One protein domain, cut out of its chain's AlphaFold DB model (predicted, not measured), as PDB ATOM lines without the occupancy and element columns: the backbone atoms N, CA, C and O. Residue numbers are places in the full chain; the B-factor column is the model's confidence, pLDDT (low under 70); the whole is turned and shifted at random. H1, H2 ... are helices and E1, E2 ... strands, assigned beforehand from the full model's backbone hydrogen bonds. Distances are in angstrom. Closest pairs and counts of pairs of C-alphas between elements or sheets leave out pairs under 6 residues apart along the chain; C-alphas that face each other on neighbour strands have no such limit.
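Overview. This is residues 45 to 146 of the 218 residues of an uncharacterized protein of Streptococcus phocae (UniProt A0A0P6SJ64). A strongly twisted sheet of six strands curls round one helix, H1; its two long strands, E1 and E8, run side by side and parallel through the sheet's middle, with the short E2 and E3 along the far side of E1 and E5 and E6 along the far side of E8. Away from this sheet, a small antiparallel pair, E4 and E7, lies by the first residue of H1, and E4 leads straight into that helix. The printed part has 102 residues, with one named helix and eight named strands in the order E1, E2, E3, E4, H1, E5, E6, E7, E8, and its class is mixed, helices and strands. It is compact, with a radius of gyration of the C-alphas of 13.8 A, yet elongated in outline, spanning 43 by 24 by 23 A.

Along the chain. Begin at C-alpha 45, at (176.905, 222.936, 388.582), where strand E1 sets out over residues 45 to 53, 24.3 A from first to last C-alpha. Next come E2, residues 59 to 61 and 6.1 A long, and E3, residues 65 to 68 and 9.4 A long. E4, residues 73 to 75, measures 6.6 A. With no residue between, helix H1 follows over residues 76 to 88; find its first C-alpha at (167.389, 217.136, 381.981) and its last 18.5 A away. Read on to E5, residues 97 to 102 and 14.0 A long, E6, residues 107 to 110 and 10.1 A long, and E7, residues 123 to 125 and 6.6 A long. The longest strand is E8, residues 133 to 144, which bends by 54 degrees at residue 138 and ends at C-alpha 144, at (151.864, 230.814, 383.519), 31.9 A from its first.

Arrangement. Start with E1 and E8, parallel neighbours at 22 degrees: N 46 and O 134 are 2.8 A apart, as are N 142 and O 52. On the other side of E1 look for two antiparallel neighbours, staggered along it. E3 is beside residues 45 to 47, with N 47 and O 65 at 2.8 A. E2 is beside residues 50 to 52, with N 51 and O 60 at 2.8 A; E1 and E2 form a hairpin. E8 likewise has two antiparallel neighbours on the side away from E1. E6 is beside residues 134 to 137, with N 109 and O 135 at 2.9 A, and E5 is beside residues 140 to 144, with N 98 and O 143 at 2.8 A. H1 is on this branched sheet, which curls round it. Its closest C-alphas to E5 are those of Gln 84 and Val 99, 5.6 A apart; to E3, those of Gln 86 and Ile 65, 7.6 A apart. H1 and E8 are near each other, with 5 pairs of C-alphas within 10 A. In H1, every O i to N i+4 pair is within hydrogen-bond range. E4 and E7 are antiparallel neighbours at 158 degrees, with N 124 and O 74 at 2.8 A. The closest C-alphas of H1 and E7 are those of Lys 76 and Ser 123, 6.0 A apart.

Size, cuts and confidence. The two C-alphas farthest apart are those of Asp 130 and Thr 146, at 43.4 A. The printed part has no cut. The long link is E6 to E7, residues 111 to 122; in it, residues 115 to 116 pair antiparallel with residues 108 to 109 of E6. The mean pLDDT of the printed part is 89.7, and residues 55 and 129 are under 70.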
ATOM      1  N   LEU A  45     177.526 222.290 389.727       92.06
ATOM      2  CA  LEU A  45     176.905 222.936 388.582       92.06
ATOM      3  C   LEU A  45     176.239 224.229 389.048       92.06
ATOM      4  O   LEU A  45     175.276 224.189 389.804       92.06
ATOM      5  N   VAL A  46     176.692 225.363 388.530       93.50
ATOM      6  CA  VAL A  46     175.983 226.633 388.680       93.50
ATOM      7  C   VAL A  46     174.924 226.725 387.583       93.50
ATOM      8  O   VAL A  46     175.244 226.704 386.393       93.50
ATOM      9  N   ILE A  47     173.653 226.820 387.960       95.38
ATOM     10  CA  ILE A  47     172.539 227.036 387.028       95.38
ATOM     11  C   ILE A  47     172.173 228.516 387.064       95.38
ATOM     12  O   ILE A  47     171.642 229.000 388.057       95.38
ATOM     13  N   SER A  48     172.450 229.226 385.975       95.25
ATOM     14  CA  SER A  48     172.241 230.665 385.811       95.25
ATOM     15  C   SER A  48     171.413 230.910 384.550       95.25
ATOM     16  O   SER A  48     171.929 231.229 383.478       95.25
ATOM     17  N   VAL A  49     170.111 230.657 384.664       95.19
ATOM     18  CA  VAL A  49     169.149 230.740 383.557       95.19
ATOM     19  C   VAL A  49     168.091 231.793 383.844       95.19
ATOM     20  O   VAL A  49     167.744 232.029 384.998       95.19
ATOM     21  N   ASN A  50     167.532 232.384 382.792       94.56
ATOM     22  CA  ASN A  50     166.330 233.210 382.894       94.56
ATOM     23  C   ASN A  50     165.116 232.449 382.353       94.56
ATOM     24  O   ASN A  50     165.228 231.542 381.534       94.56
ATOM     25  N   GLY A  51     163.927 232.811 382.804       93.88
ATOM     26  CA  GLY A  51     162.681 232.285 382.273       93.88
ATOM     27  C   GLY A  51     162.163 233.115 381.108       93.88
ATOM     28  O   GLY A  51     162.138 234.335 381.195       93.88
ATOM     29  N   ARG A  52     161.670 232.471 380.052       93.25
ATOM     30  CA  ARG A  52     160.975 233.128 378.943       93.25
ATOM     31  C   ARG A  52     159.569 232.574 378.808       93.25
ATOM     32  O   ARG A  52     159.369 231.374 378.620       93.25
ATOM     33  N   LEU A  53     158.575 233.450 378.878       90.19
ATOM     34  CA  LEU A  53     157.194 233.065 378.609       90.19
ATOM     35  C   LEU A  53     157.017 232.763 377.122       90.19
ATOM     36  O   LEU A  53     157.441 233.534 376.262       90.19
ATOM     37  N   LYS A  54     156.344 231.654 376.805       75.31
ATOM     38  CA  LYS A  54     156.084 231.262 375.416       75.31
ATOM     39  C   LYS A  54     155.384 232.395 374.647       75.31
ATOM     40  O   LYS A  54     154.222 232.701 374.903       75.31
ATOM     41  N   GLY A  55     156.090 232.996 373.687       69.12
ATOM     42  CA  GLY A  55     155.575 234.089 372.854       69.12
ATOM     43  C   GLY A  55     155.705 235.499 373.447       69.12
ATOM     44  O   GLY A  55     155.111 236.423 372.894       69.12
ATOM     45  N   LYS A  56     156.461 235.682 374.536       78.62
ATOM     46  CA  LYS A  56     156.854 236.998 375.064       78.62
ATOM     47  C   LYS A  56     158.376 237.138 375.036       78.62
ATOM     48  O   LYS A  56     159.082 236.146 375.189       78.62
ATOM     49  N   GLU A  57     158.853 238.363 374.840       72.44
ATOM     50  CA  GLU A  57     160.291 238.675 374.854       72.44
ATOM     51  C   GLU A  57     160.812 239.058 376.243       72.44
ATOM     52  O   GLU A  57     162.019 239.102 376.439       72.44
ATOM     53  N   ASP A  58     159.920 239.315 377.205       80.06
ATOM     54  CA  ASP A  58     160.327 239.686 378.558       80.06
ATOM     55  C   ASP A  58     160.895 238.475 379.308       80.06
ATOM     56  O   ASP A  58     160.226 237.441 379.457       80.06
ATOM     57  N   ASP A  59     162.111 238.643 379.824       87.75
ATOM     58  CA  ASP A  59     162.785 237.651 380.648       87.75
ATOM     59  C   ASP A  59     162.347 237.772 382.116       87.75
ATOM     60  O   ASP A  59     162.300 238.854 382.709       87.75
ATOM     61  N   ILE A  60     162.061 236.630 382.730       89.88
ATOM     62  CA  ILE A  60     161.836 236.482 384.164       89.88
ATOM     63  C   ILE A  60     163.159 236.060 384.782       89.88
ATOM     64  O   ILE A  60     163.646 234.956 384.541       89.88
ATOM     65  N   HIS A  61     163.744 236.932 385.595       89.56
ATOM     66  CA  HIS A  61     164.988 236.598 386.266       89.56
ATOM     67  C   HIS A  61     164.781 235.490 387.309       89.56
ATOM     68  O   HIS A  61     163.878 235.569 388.145       89.56
ATOM     69  N   ILE A  62     165.654 234.483 387.282       89.25
ATOM     70  CA  ILE A  62     165.694 233.397 388.261       89.25
ATOM     71  C   ILE A  62     167.049 233.472 388.965       89.25
ATOM     72  O   ILE A  62     168.097 233.508 388.323       89.25
ATOM     73  N   ARG A  63     167.031 233.504 390.302       88.00
ATOM     74  CA  ARG A  63     168.263 233.456 391.102       88.00
ATOM     75  C   ARG A  63     169.039 232.181 390.772       88.00
ATOM     76  O   ARG A  63     168.426 231.119 390.674       88.00
ATOM     77  N   PHE A  64     170.362 232.292 390.649       86.81
ATOM     78  CA  PHE A  64     171.201 231.144 390.321       86.81
ATOM     79  C   PHE A  64     171.101 230.039 391.385       86.81
ATOM     80  O   PHE A  64     170.757 230.297 392.543       86.81
ATOM     81  N   ILE A  65     171.397 228.809 390.974       91.88
ATOM     82  CA  ILE A  65     171.348 227.614 391.819       91.88
ATOM     83  C   ILE A  65     172.736 226.986 391.837       91.88
ATOM     84  O   ILE A  65     173.288 226.706 390.775       91.88
ATOM     85  N   ASP A  66     173.260 226.722 393.030       90.00
ATOM     86  CA  ASP A  66     174.391 225.815 393.221       90.00
ATOM     87  C   ASP A  66     173.857 224.380 393.312       90.00
ATOM     88  O   ASP A  66     173.189 224.011 394.279       90.00
ATOM     89  N   TYR A  67     174.083 223.590 392.265       90.12
ATOM     90  CA  TYR A  67     173.575 222.230 392.124       90.12
ATOM     91  C   TYR A  67     174.689 221.201 392.346       90.12
ATOM     92  O   TYR A  67     175.549 220.975 391.488       90.12
ATOM     93  N   ASP A  68     174.620 220.507 393.483       86.75
ATOM     94  CA  ASP A  68     175.575 219.462 393.845       86.75
ATOM     95  C   ASP A  68     175.559 218.294 392.846       86.75
ATOM     96  O   ASP A  68     174.572 217.561 392.692       86.75
ATOM     97  N   ILE A  69     176.701 218.055 392.201       87.00
ATOM     98  CA  ILE A  69     176.856 216.960 391.245       87.00
ATOM     99  C   ILE A  69     177.263 215.692 391.993       87.00
ATOM    100  O   ILE A  69     178.411 215.509 392.396       87.00
ATOM    101  N   ASN A  70     176.314 214.766 392.118       84.19
ATOM    102  CA  ASN A  70     176.534 213.466 392.761       84.19
ATOM    103  C   ASN A  70     176.805 212.320 391.763       84.19
ATOM    104  O   ASN A  70     177.085 211.195 392.172       84.19
ATOM    105  N   SER A  71     176.722 212.589 390.456       85.94
ATOM    106  CA  SER A  71     176.890 211.623 389.361       85.94
ATOM    107  C   SER A  71     177.516 212.306 388.147       85.94
ATOM    108  O   SER A  71     177.274 213.483 387.908       85.94
ATOM    109  N   SER A  72     178.274 211.567 387.334       88.56
ATOM    110  CA  SER A  72     178.793 212.074 386.058       88.56
ATOM    111  C   SER A  72     177.714 212.239 384.983       88.56
ATOM    112  O   SER A  72     177.991 212.806 383.931       88.56
ATOM    113  N   ILE A  73     176.503 211.735 385.220       92.56
ATOM    114  CA  ILE A  73     175.365 211.846 384.304       92.56
ATOM    115  C   ILE A  73     174.321 212.758 384.940       92.56
ATOM    116  O   ILE A  73     173.784 212.437 386.004       92.56
ATOM    117  N   LEU A  74     174.023 213.867 384.268       93.88
ATOM    118  CA  LEU A  74     172.943 214.783 384.621       93.88
ATOM    119  C   LEU A  74     171.698 214.443 383.809       93.88
ATOM    120  O   LEU A  74     171.802 214.169 382.618       93.88
ATOM    121  N   GLN A  75     170.528 214.487 384.439       95.50
ATOM    122  CA  GLN A  75     169.248 214.295 383.762       95.50
ATOM    123  C   GLN A  75     168.578 215.647 383.554       95.50
ATOM    124  O   GLN A  75     168.479 216.434 384.499       95.50
ATOM    125  N   LYS A  76     168.107 215.908 382.334       95.38
ATOM    126  CA  LYS A  76     167.389 217.136 381.981       95.38
ATOM    127  C   LYS A  76     166.240 217.417 382.948       95.38
ATOM    128  O   LYS A  76     166.102 218.540 383.421       95.38
ATOM    129  N   GLU A  77     165.458 216.397 383.277       94.50
ATOM    130  CA  GLU A  77     164.291 216.490 384.154       94.50
ATOM    131  C   GLU A  77     164.678 216.951 385.562       94.50
ATOM    132  O   GLU A  77     164.011 217.816 386.119       94.50
ATOM    133  N   ALA A  78     165.790 216.447 386.108       94.56
ATOM    134  CA  ALA A  78     166.279 216.844 387.430       94.56
ATOM    135  C   ALA A  78     166.741 218.313 387.456       94.56
ATOM    136  O   ALA A  78     166.521 219.024 388.435       94.56
ATOM    137  N   LEU A  79     167.349 218.792 386.364       96.38
ATOM    138  CA  LEU A  79     167.745 220.198 386.243       96.38
ATOM    139  C   LEU A  79     166.521 221.115 386.116       96.38
ATOM    140  O   LEU A  79     166.473 222.159 386.763       96.38
ATOM    141  N   LEU A  80     165.511 220.721 385.332       96.88
ATOM    142  CA  LEU A  80     164.249 221.462 385.232       96.88
ATOM    143  C   LEU A  80     163.499 221.483 386.572       96.88
ATOM    144  O   LEU A  80     162.937 222.515 386.929       96.88
ATOM    145  N   GLU A  81     163.527 220.387 387.334       95.56
ATOM    146  CA  GLU A  81     162.958 220.317 388.685       95.56
ATOM    147  C   GLU A  81     163.673 221.267 389.654       95.56
ATOM    148  O   GLU A  81     163.010 221.998 390.391       95.56
ATOM    149  N   ALA A  82     165.007 221.333 389.608       95.12
ATOM    150  CA  ALA A  82     165.775 222.284 390.408       95.12
ATOM    151  C   ALA A  82     165.403 223.741 390.077       95.12
ATOM    152  O   ALA A  82     165.157 224.541 390.983       95.12
ATOM    153  N   VAL A  83     165.279 224.079 388.787       96.06
ATOM    154  CA  VAL A  83     164.828 225.413 388.352       96.06
ATOM    155  C   VAL A  83     163.389 225.678 388.805       96.06
ATOM    156  O   VAL A  83     163.103 226.745 389.347       96.06
ATOM    157  N   GLN A  84     162.485 224.706 388.656       95.44
ATOM    158  CA  GLN A  84     161.097 224.819 389.104       95.44
ATOM    159  C   GLN A  84     161.009 225.069 390.610       95.44
ATOM    160  O   GLN A  84     160.232 225.924 391.040       95.44
ATOM    161  N   TYR A  85     161.796 224.347 391.408       93.00
ATOM    162  CA  TYR A  85     161.858 224.534 392.852       93.00
ATOM    163  C   TYR A  85     162.302 225.956 393.197       93.00
ATOM    164  O   TYR A  85     161.629 226.633 393.973       93.00
ATOM    165  N   GLN A  86     163.364 226.452 392.557       92.25
ATOM    166  CA  GLN A  86     163.859 227.811 392.778       92.25
ATOM    167  C   GLN A  86     162.838 228.889 392.384       92.25
ATOM    168  O   GLN A  86     162.698 229.907 393.071       92.25
ATOM    169  N   MET A  87     162.078 228.660 391.312       90.19
ATOM    170  CA  MET A  87     160.988 229.552 390.915       90.19
ATOM    171  C   MET A  87     159.868 229.608 391.956       90.19
ATOM    172  O   MET A  87     159.350 230.690 392.216       90.19
ATOM    173  N   LEU A  88     159.517 228.484 392.591       87.81
ATOM    174  CA  LEU A  88     158.484 228.446 393.637       87.81
ATOM    175  C   LEU A  88     158.887 229.208 394.911       87.81
ATOM    176  O   LEU A  88     158.012 229.614 395.671       87.81
ATOM    177  N   GLN A  89     160.189 229.412 395.138       84.56
ATOM    178  CA  GLN A  89     160.726 230.196 396.262       84.56
ATOM    179  C   GLN A  89     160.871 231.694 395.946       84.56
ATOM    180  O   GLN A  89     161.282 232.479 396.803       84.56
ATOM    181  N   THR A  90     160.615 232.101 394.704       81.44
ATOM    182  CA  THR A  90     160.770 233.490 394.266       81.44
ATOM    183  C   THR A  90     159.410 234.174 394.263       81.44
ATOM    184  O   THR A  90     158.452 233.653 393.699       81.44
ATOM    185  N   ASP A  91     159.321 235.340 394.904       81.88
ATOM    186  CA  ASP A  91     158.117 236.163 394.838       81.88
ATOM    187  C   ASP A  91     158.025 236.807 393.449       81.88
ATOM    188  O   ASP A  91     158.917 237.548 393.036       81.88
ATOM    189  N   LEU A  92     156.974 236.456 392.710       83.69
ATOM    190  CA  LEU A  92     156.717 236.891 391.337       83.69
ATOM    191  C   LEU A  92     155.370 237.625 391.261       83.69
ATOM    192  O   LEU A  92     154.546 237.345 390.387       83.69
ATOM    193  N   ASP A  93     155.125 238.524 392.217       82.31
ATOM    194  CA  ASP A  93     153.916 239.352 392.325       82.31
ATOM    195  C   ASP A  93     152.618 238.521 392.325       82.31
ATOM    196  O   ASP A  93     151.641 238.824 391.636       82.31
ATOM    197  N   GLY A  94     152.621 237.410 393.068       78.44
ATOM    198  CA  GLY A  94     151.483 236.489 393.164       78.44
ATOM    199  C   GLY A  94     151.260 235.596 391.937       78.44
ATOM    200  O   GLY A  94     150.344 234.771 391.946       78.44
ATOM    201  N   LYS A  95     152.091 235.706 390.895       85.69
ATOM    202  CA  LYS A  95     152.053 234.799 389.744       85.69
ATOM    203  C   LYS A  95     152.878 233.553 390.011       85.69
ATOM    204  O   LYS A  95     153.902 233.584 390.687       85.69
ATOM    205  N   ARG A  96     152.445 232.440 389.427       88.19
ATOM    206  CA  ARG A  96     153.188 231.179 389.440       88.19
ATOM    207  C   ARG A  96     153.451 230.749 388.014       88.19
ATOM    208  O   ARG A  96     152.608 230.936 387.143       88.19
ATOM    209  N   TYR A  97     154.608 230.146 387.791       90.69
ATOM    210  CA  TYR A  97     154.999 229.647 386.481       90.69
ATOM    211  C   TYR A  97     155.473 228.207 386.592       90.69
ATOM    212  O   TYR A  97     156.123 227.817 387.566       90.69
ATOM    213  N   ARG A  98     155.137 227.434 385.564       92.44
ATOM    214  CA  ARG A  98     155.634 226.088 385.347       92.44
ATOM    215  C   ARG A  98     156.811 226.150 384.386       92.44
ATOM    216  O   ARG A  98     156.694 226.732 383.308       92.44
ATOM    217  N   VAL A  99     157.910 225.514 384.767       94.56
ATOM    218  CA  VAL A  99     159.059 225.272 383.895       94.56
ATOM    219  C   VAL A  99     158.717 224.109 382.964       94.56
ATOM    220  O   VAL A  99     158.375 223.024 383.428       94.56
ATOM    221  N   ILE A 100     158.756 224.348 381.653       94.38
ATOM    222  CA  ILE A 100     158.353 223.364 380.637       94.38
ATOM    223  C   ILE A 100     159.565 222.646 380.053       94.38
ATOM    224  O   ILE A 100     159.576 221.423 379.955       94.38
ATOM    225  N   ASP A 101     160.563 223.416 379.629       95.88
ATOM    226  CA  ASP A 101     161.767 222.911 378.977       95.88
ATOM    227  C   ASP A 101     162.882 223.970 379.041       95.88
ATOM    228  O   ASP A 101     162.629 225.123 379.382       95.88
ATOM    229  N   PHE A 102     164.105 223.603 378.683       96.06
ATOM    230  CA  PHE A 102     165.153 224.532 378.292       96.06
ATOM    231  C   PHE A 102     164.867 225.089 376.890       96.06
ATOM    232  O   PHE A 102     164.411 224.365 376.002       96.06
ATOM    233  N   ASP A 103     165.130 226.377 376.684       94.19
ATOM    234  CA  ASP A 103     165.073 226.987 375.356       94.19
ATOM    235  C   ASP A 103     166.306 226.564 374.529       94.19
ATOM    236  O   ASP A 103     167.287 226.003 375.024       94.19
ATOM    237  N   THR A 104     166.256 226.825 373.230       92.62
ATOM    238  CA  THR A 104     167.277 226.452 372.241       92.62
ATOM    239  C   THR A 104     168.651 227.080 372.479       92.62
ATOM    240  O   THR A 104     169.641 226.612 371.914       92.62
ATOM    241  N   ASP A 105     168.727 228.122 373.306       94.31
ATOM    242  CA  ASP A 105     169.963 228.804 373.678       94.31
ATOM    243  C   ASP A 105     170.554 228.329 375.012       94.31
ATOM    244  O   ASP A 105     171.589 228.852 375.428       94.31
ATOM    245  N   ALA A 106     169.942 227.333 375.663       95.94
ATOM    246  CA  ALA A 106     170.467 226.750 376.887       95.94
ATOM    247  C   ALA A 106     171.767 225.980 376.628       95.94
ATOM    248  O   ALA A 106     171.873 225.167 375.701       95.94
ATOM    249  N   ARG A 107     172.795 226.240 377.442       96.50
ATOM    250  CA  ARG A 107     174.150 225.711 377.229       96.50
ATOM    251  C   ARG A 107     174.789 225.298 378.541       96.50
ATOM    252  O   ARG A 107     174.908 226.116 379.447       96.50
ATOM    253  N   LEU A 108     175.264 224.056 378.584       95.75
ATOM    254  CA  LEU A 108     176.091 223.530 379.663       95.75
ATOM    255  C   LEU A 108     177.565 223.551 379.252       95.75
ATOM    256  O   LEU A 108     177.950 222.902 378.275       95.75
ATOM    257  N   THR A 109     178.390 224.274 380.002       93.94
ATOM    258  CA  THR A 109     179.827 224.407 379.738       93.94
ATOM    259  C   THR A 109     180.679 224.124 380.966       93.94
ATOM    260  O   THR A 109     180.237 224.356 382.086       93.94
ATOM    261  N   ASP A 110     181.914 223.665 380.768       89.94
ATOM    262  CA  ASP A 110     182.948 223.737 381.810       89.94
ATOM    263  C   ASP A 110     183.633 225.115 381.826       89.94
ATOM    264  O   ASP A 110     183.408 225.952 380.946       89.94
ATOM    265  N   ARG A 111     184.521 225.332 382.805       84.12
ATOM    266  CA  ARG A 111     185.344 226.551 382.957       84.12
ATOM    267  C   ARG A 111     186.206 226.934 381.755       84.12
ATOM    268  O   ARG A 111     186.741 228.037 381.718       84.12
ATOM    269  N   TYR A 112     186.407 226.024 380.806       86.50
ATOM    270  CA  TYR A 112     187.184 226.263 379.592       86.50
ATOM    271  C   TYR A 112     186.279 226.533 378.382       86.50
ATOM    272  O   TYR A 112     186.770 226.672 377.261       86.50
ATOM    273  N   GLY A 113     184.960 226.607 378.589       86.38
ATOM    274  CA  GLY A 113     183.970 226.845 377.546       86.38
ATOM    275  C   GLY A 113     183.649 225.608 376.704       86.38
ATOM    276  O   GLY A 113     183.033 225.735 375.642       86.38
ATOM    277  N   LYS A 114     184.048 224.403 377.133       92.25
ATOM    278  CA  LYS A 114     183.691 223.169 376.427       92.25
ATOM    279  C   LYS A 114     182.197 222.918 376.579       92.25
ATOM    280  O   LYS A 114     181.703 222.766 377.689       92.25
ATOM    281  N   LEU A 115     181.494 222.821 375.454       94.69
ATOM    282  CA  LEU A 115     180.062 222.535 375.420       94.69
ATOM    283  C   LEU A 115     179.783 221.044 375.645       94.69
ATOM    284  O   LEU A 115     180.330 220.189 374.942       94.69
ATOM    285  N   TYR A 116     178.862 220.758 376.559       93.94
ATOM    286  CA  TYR A 116     178.313 219.432 376.815       93.94
ATOM    287  C   TYR A 116     176.928 219.323 376.176       93.94
ATOM    288  O   TYR A 116     176.096 220.217 376.320       93.94
ATOM    289  N   LYS A 117     176.696 218.246 375.420       94.12
ATOM    290  CA  LYS A 117     175.443 218.016 374.689       94.12
ATOM    291  C   LYS A 117     174.654 216.896 375.345       94.12
ATOM    292  O   LYS A 117     175.254 215.940 375.828       94.12
ATOM    293  N   ALA A 118     173.335 217.034 375.321       93.94
ATOM    294  CA  ALA A 118     172.440 215.974 375.744       93.94
ATOM    295  C   ALA A 118     172.389 214.848 374.705       93.94
ATOM    296  O   ALA A 118     172.402 215.104 373.495       93.94
ATOM    297  N   ASP A 119     172.314 213.620 375.201       94.06
ATOM    298  CA  ASP A 119     171.975 212.432 374.433       94.06
ATOM    299  C   ASP A 119     170.466 212.408 374.123       94.06
ATOM    300  O   ASP A 119     169.685 213.248 374.577       94.06
ATOM    301  N   ALA A 120     170.036 211.448 373.299       91.50
ATOM    302  CA  ALA A 120     168.645 211.352 372.846       91.50
ATOM    303  C   ALA A 120     167.634 211.112 373.985       91.50
ATOM    304  O   ALA A 120     166.448 211.381 373.814       91.50
ATOM    305  N   ASP A 121     168.102 210.604 375.125       91.44
ATOM    306  CA  ASP A 121     167.313 210.391 376.338       91.44
ATOM    307  C   ASP A 121     167.254 211.626 377.251       91.44
ATOM    308  O   ASP A 121     166.636 211.564 378.305       91.44
ATOM    309  N   GLY A 122     167.871 212.747 376.854       89.88
ATOM    310  CA  GLY A 122     167.928 213.971 377.654       89.88
ATOM    311  C   GLY A 122     169.039 213.980 378.705       89.88
ATOM    312  O   GLY A 122     169.176 214.967 379.431       89.88
ATOM    313  N   SER A 123     169.861 212.934 378.783       95.44
ATOM    314  CA  SER A 123     170.974 212.883 379.724       95.44
ATOM    315  C   SER A 123     172.208 213.616 379.195       95.44
ATOM    316  O   SER A 123     172.453 213.669 377.992       95.44
ATOM    317  N   VAL A 124     173.009 214.201 380.087       95.00
ATOM    318  CA  VAL A 124     174.290 214.826 379.743       95.00
ATOM    319  C   VAL A 124     175.410 214.148 380.516       95.00
ATOM    320  O   VAL A 124     175.443 214.185 381.746       95.00
ATOM    321  N   ASN A 125     176.352 213.543 379.792       93.75
ATOM    322  CA  ASN A 125     177.513 212.885 380.382       93.75
ATOM    323  C   ASN A 125     178.696 213.855 380.505       93.75
ATOM    324  O   ASN A 125     179.273 214.303 379.512       93.75
ATOM    325  N   LEU A 126     179.085 214.146 381.743       90.38
ATOM    326  CA  LEU A 126     180.178 215.050 382.092       90.38
ATOM    327  C   LEU A 126     181.573 214.423 381.905       90.38
ATOM    328  O   LEU A 126     182.583 215.130 381.900       90.38
ATOM    329  N   GLY A 127     181.644 213.109 381.682       85.06
ATOM    330  CA  GLY A 127     182.891 212.361 381.558       85.06
ATOM    331  C   GLY A 127     183.456 211.930 382.913       85.06
ATOM    332  O   GLY A 127     182.718 211.688 383.864       85.06
ATOM    333  N   LYS A 128     184.782 211.750 382.992       71.94
ATOM    334  CA  LYS A 128     185.444 211.324 384.234       71.94
ATOM    335  C   LYS A 128     185.397 212.443 385.284       71.94
ATOM    336  O   LYS A 128     185.512 213.611 384.934       71.94
ATOM    337  N   ASN A 129     185.247 212.037 386.549       62.56
ATOM    338  CA  ASN A 129     185.074 212.873 387.745       62.56
ATOM    339  C   ASN A 129     186.323 213.696 388.106       62.56
ATOM    340  O   ASN A 129     186.885 213.531 389.190       62.56
ATOM    341  N   ASP A 130     186.765 214.576 387.217       71.81
ATOM    342  CA  ASP A 130     187.642 215.661 387.628       71.81
ATOM    343  C   ASP A 130     186.798 216.661 388.421       71.81
ATOM    344  O   ASP A 130     185.673 217.004 388.034       71.81
ATOM    345  N   ILE A 131     187.314 217.075 389.580       82.50
ATOM    346  CA  ILE A 131     186.633 218.045 390.429       82.50
ATOM    347  C   ILE A 131     186.662 219.396 389.717       82.50
ATOM    348  O   ILE A 131     187.719 220.017 389.588       82.50
ATOM    349  N   GLN A 132     185.502 219.831 389.236       83.62
ATOM    350  CA  GLN A 132     185.365 221.081 388.500       83.62
ATOM    351  C   GLN A 132     183.962 221.669 388.606       83.62
ATOM    352  O   GLN A 132     182.995 220.976 388.922       83.62
ATOM    353  N   GLU A 133     183.878 222.959 388.315       86.56
ATOM    354  CA  GLU A 133     182.627 223.693 388.209       86.56
ATOM    355  C   GLU A 133     182.136 223.688 386.758       86.56
ATOM    356  O   GLU A 133     182.909 223.892 385.814       86.56
ATOM    357  N   TYR A 134     180.841 223.446 386.603       91.75
ATOM    358  CA  TYR A 134     180.115 223.569 385.351       91.75
ATOM    359  C   TYR A 134     179.131 224.728 385.449       91.75
ATOM    360  O   TYR A 134     178.688 225.087 386.537       91.75
ATOM    361  N   LEU A 135     178.753 225.274 384.301       94.44
ATOM    362  CA  LEU A 135     177.833 226.393 384.197       94.44
ATOM    363  C   LEU A 135     176.736 226.069 383.183       94.44
ATOM    364  O   LEU A 135     177.032 225.774 382.023       94.44
ATOM    365  N   LEU A 136     175.478 226.136 383.616       96.56
ATOM    366  CA  LEU A 136     174.296 226.069 382.762       96.56
ATOM    367  C   LEU A 136     173.720 227.476 382.594       96.56
ATOM    368  O   LEU A 136     173.244 228.065 383.560       96.56
ATOM    369  N   THR A 137     173.764 227.997 381.370       96.44
ATOM    370  CA  THR A 137     173.257 229.332 381.002       96.44
ATOM    371  C   THR A 137     172.153 229.253 379.955       96.44
ATOM    372  O   THR A 137     171.932 228.186 379.384       96.44
ATOM    373  N   GLY A 138     171.493 230.383 379.679       94.88
ATOM    374  CA  GLY A 138     170.461 230.528 378.647       94.88
ATOM    375  C   GLY A 138     169.073 230.682 379.256       94.88
ATOM    376  O   GLY A 138     168.941 231.240 380.350       94.88
ATOM    377  N   HIS A 139     168.048 230.193 378.557       96.19
ATOM    378  CA  HIS A 139     166.666 230.334 379.007       96.19
ATOM    379  C   HIS A 139     165.970 229.003 379.295       96.19
ATOM    380  O   HIS A 139     166.298 227.955 378.738       96.19
ATOM    381  N   VAL A 140     164.955 229.066 380.155       96.44
ATOM    382  CA  VAL A 140     163.910 228.046 380.289       96.44
ATOM    383  C   VAL A 140     162.586 228.581 379.763       96.44
ATOM    384  O   VAL A 140     162.240 229.741 379.969       96.44
ATOM    385  N   VAL A 141     161.819 227.728 379.095       95.31
ATOM    386  CA  VAL A 141     160.479 228.045 378.610       95.31
ATOM    387  C   VAL A 141     159.489 227.918 379.760       95.31
ATOM    388  O   VAL A 141     159.389 226.871 380.404       95.31
ATOM    389  N   LEU A 142     158.731 228.985 379.985       93.88
ATOM    390  CA  LEU A 142     157.744 229.086 381.049       93.88
ATOM    391  C   LEU A 142     156.315 229.096 380.513       93.88
ATOM    392  O   LEU A 142     156.009 229.675 379.465       93.88
ATOM    393  N   GLU A 143     155.429 228.516 381.313       91.31
ATOM    394  CA  GLU A 143     153.980 228.620 381.189       91.31
ATOM    395  C   GLU A 143     153.413 229.235 382.473       91.31
ATOM    396  O   GLU A 143     153.753 228.805 383.574       91.31
ATOM    397  N   GLU A 144     152.556 230.251 382.356       89.19
ATOM    398  CA  GLU A 144     151.864 230.814 383.519       89.19
ATOM    399  C   GLU A 144     150.893 229.777 384.092       89.19
ATOM    400  O   GLU A 144     150.013 229.264 383.399       89.19
ATOM    401  N   MET A 145     151.068 229.450 385.371       85.06
ATOM    402  CA  MET A 145     150.159 228.582 386.102       85.06
ATOM    403  C   MET A 145     148.942 229.401 386.504       85.06
ATOM    404  O   MET A 145     148.921 230.040 387.555       85.06
ATOM    405  N   THR A 146     147.906 229.355 385.681       77.56
ATOM    406  CA  THR A 146     146.574 229.746 386.130       77.56
ATOM    407  C   THR A 146     146.065 228.695 387.106       77.56
ATOM    408  O   THR A 146     146.143 227.496 386.818       77.56
TER     409      THR A 146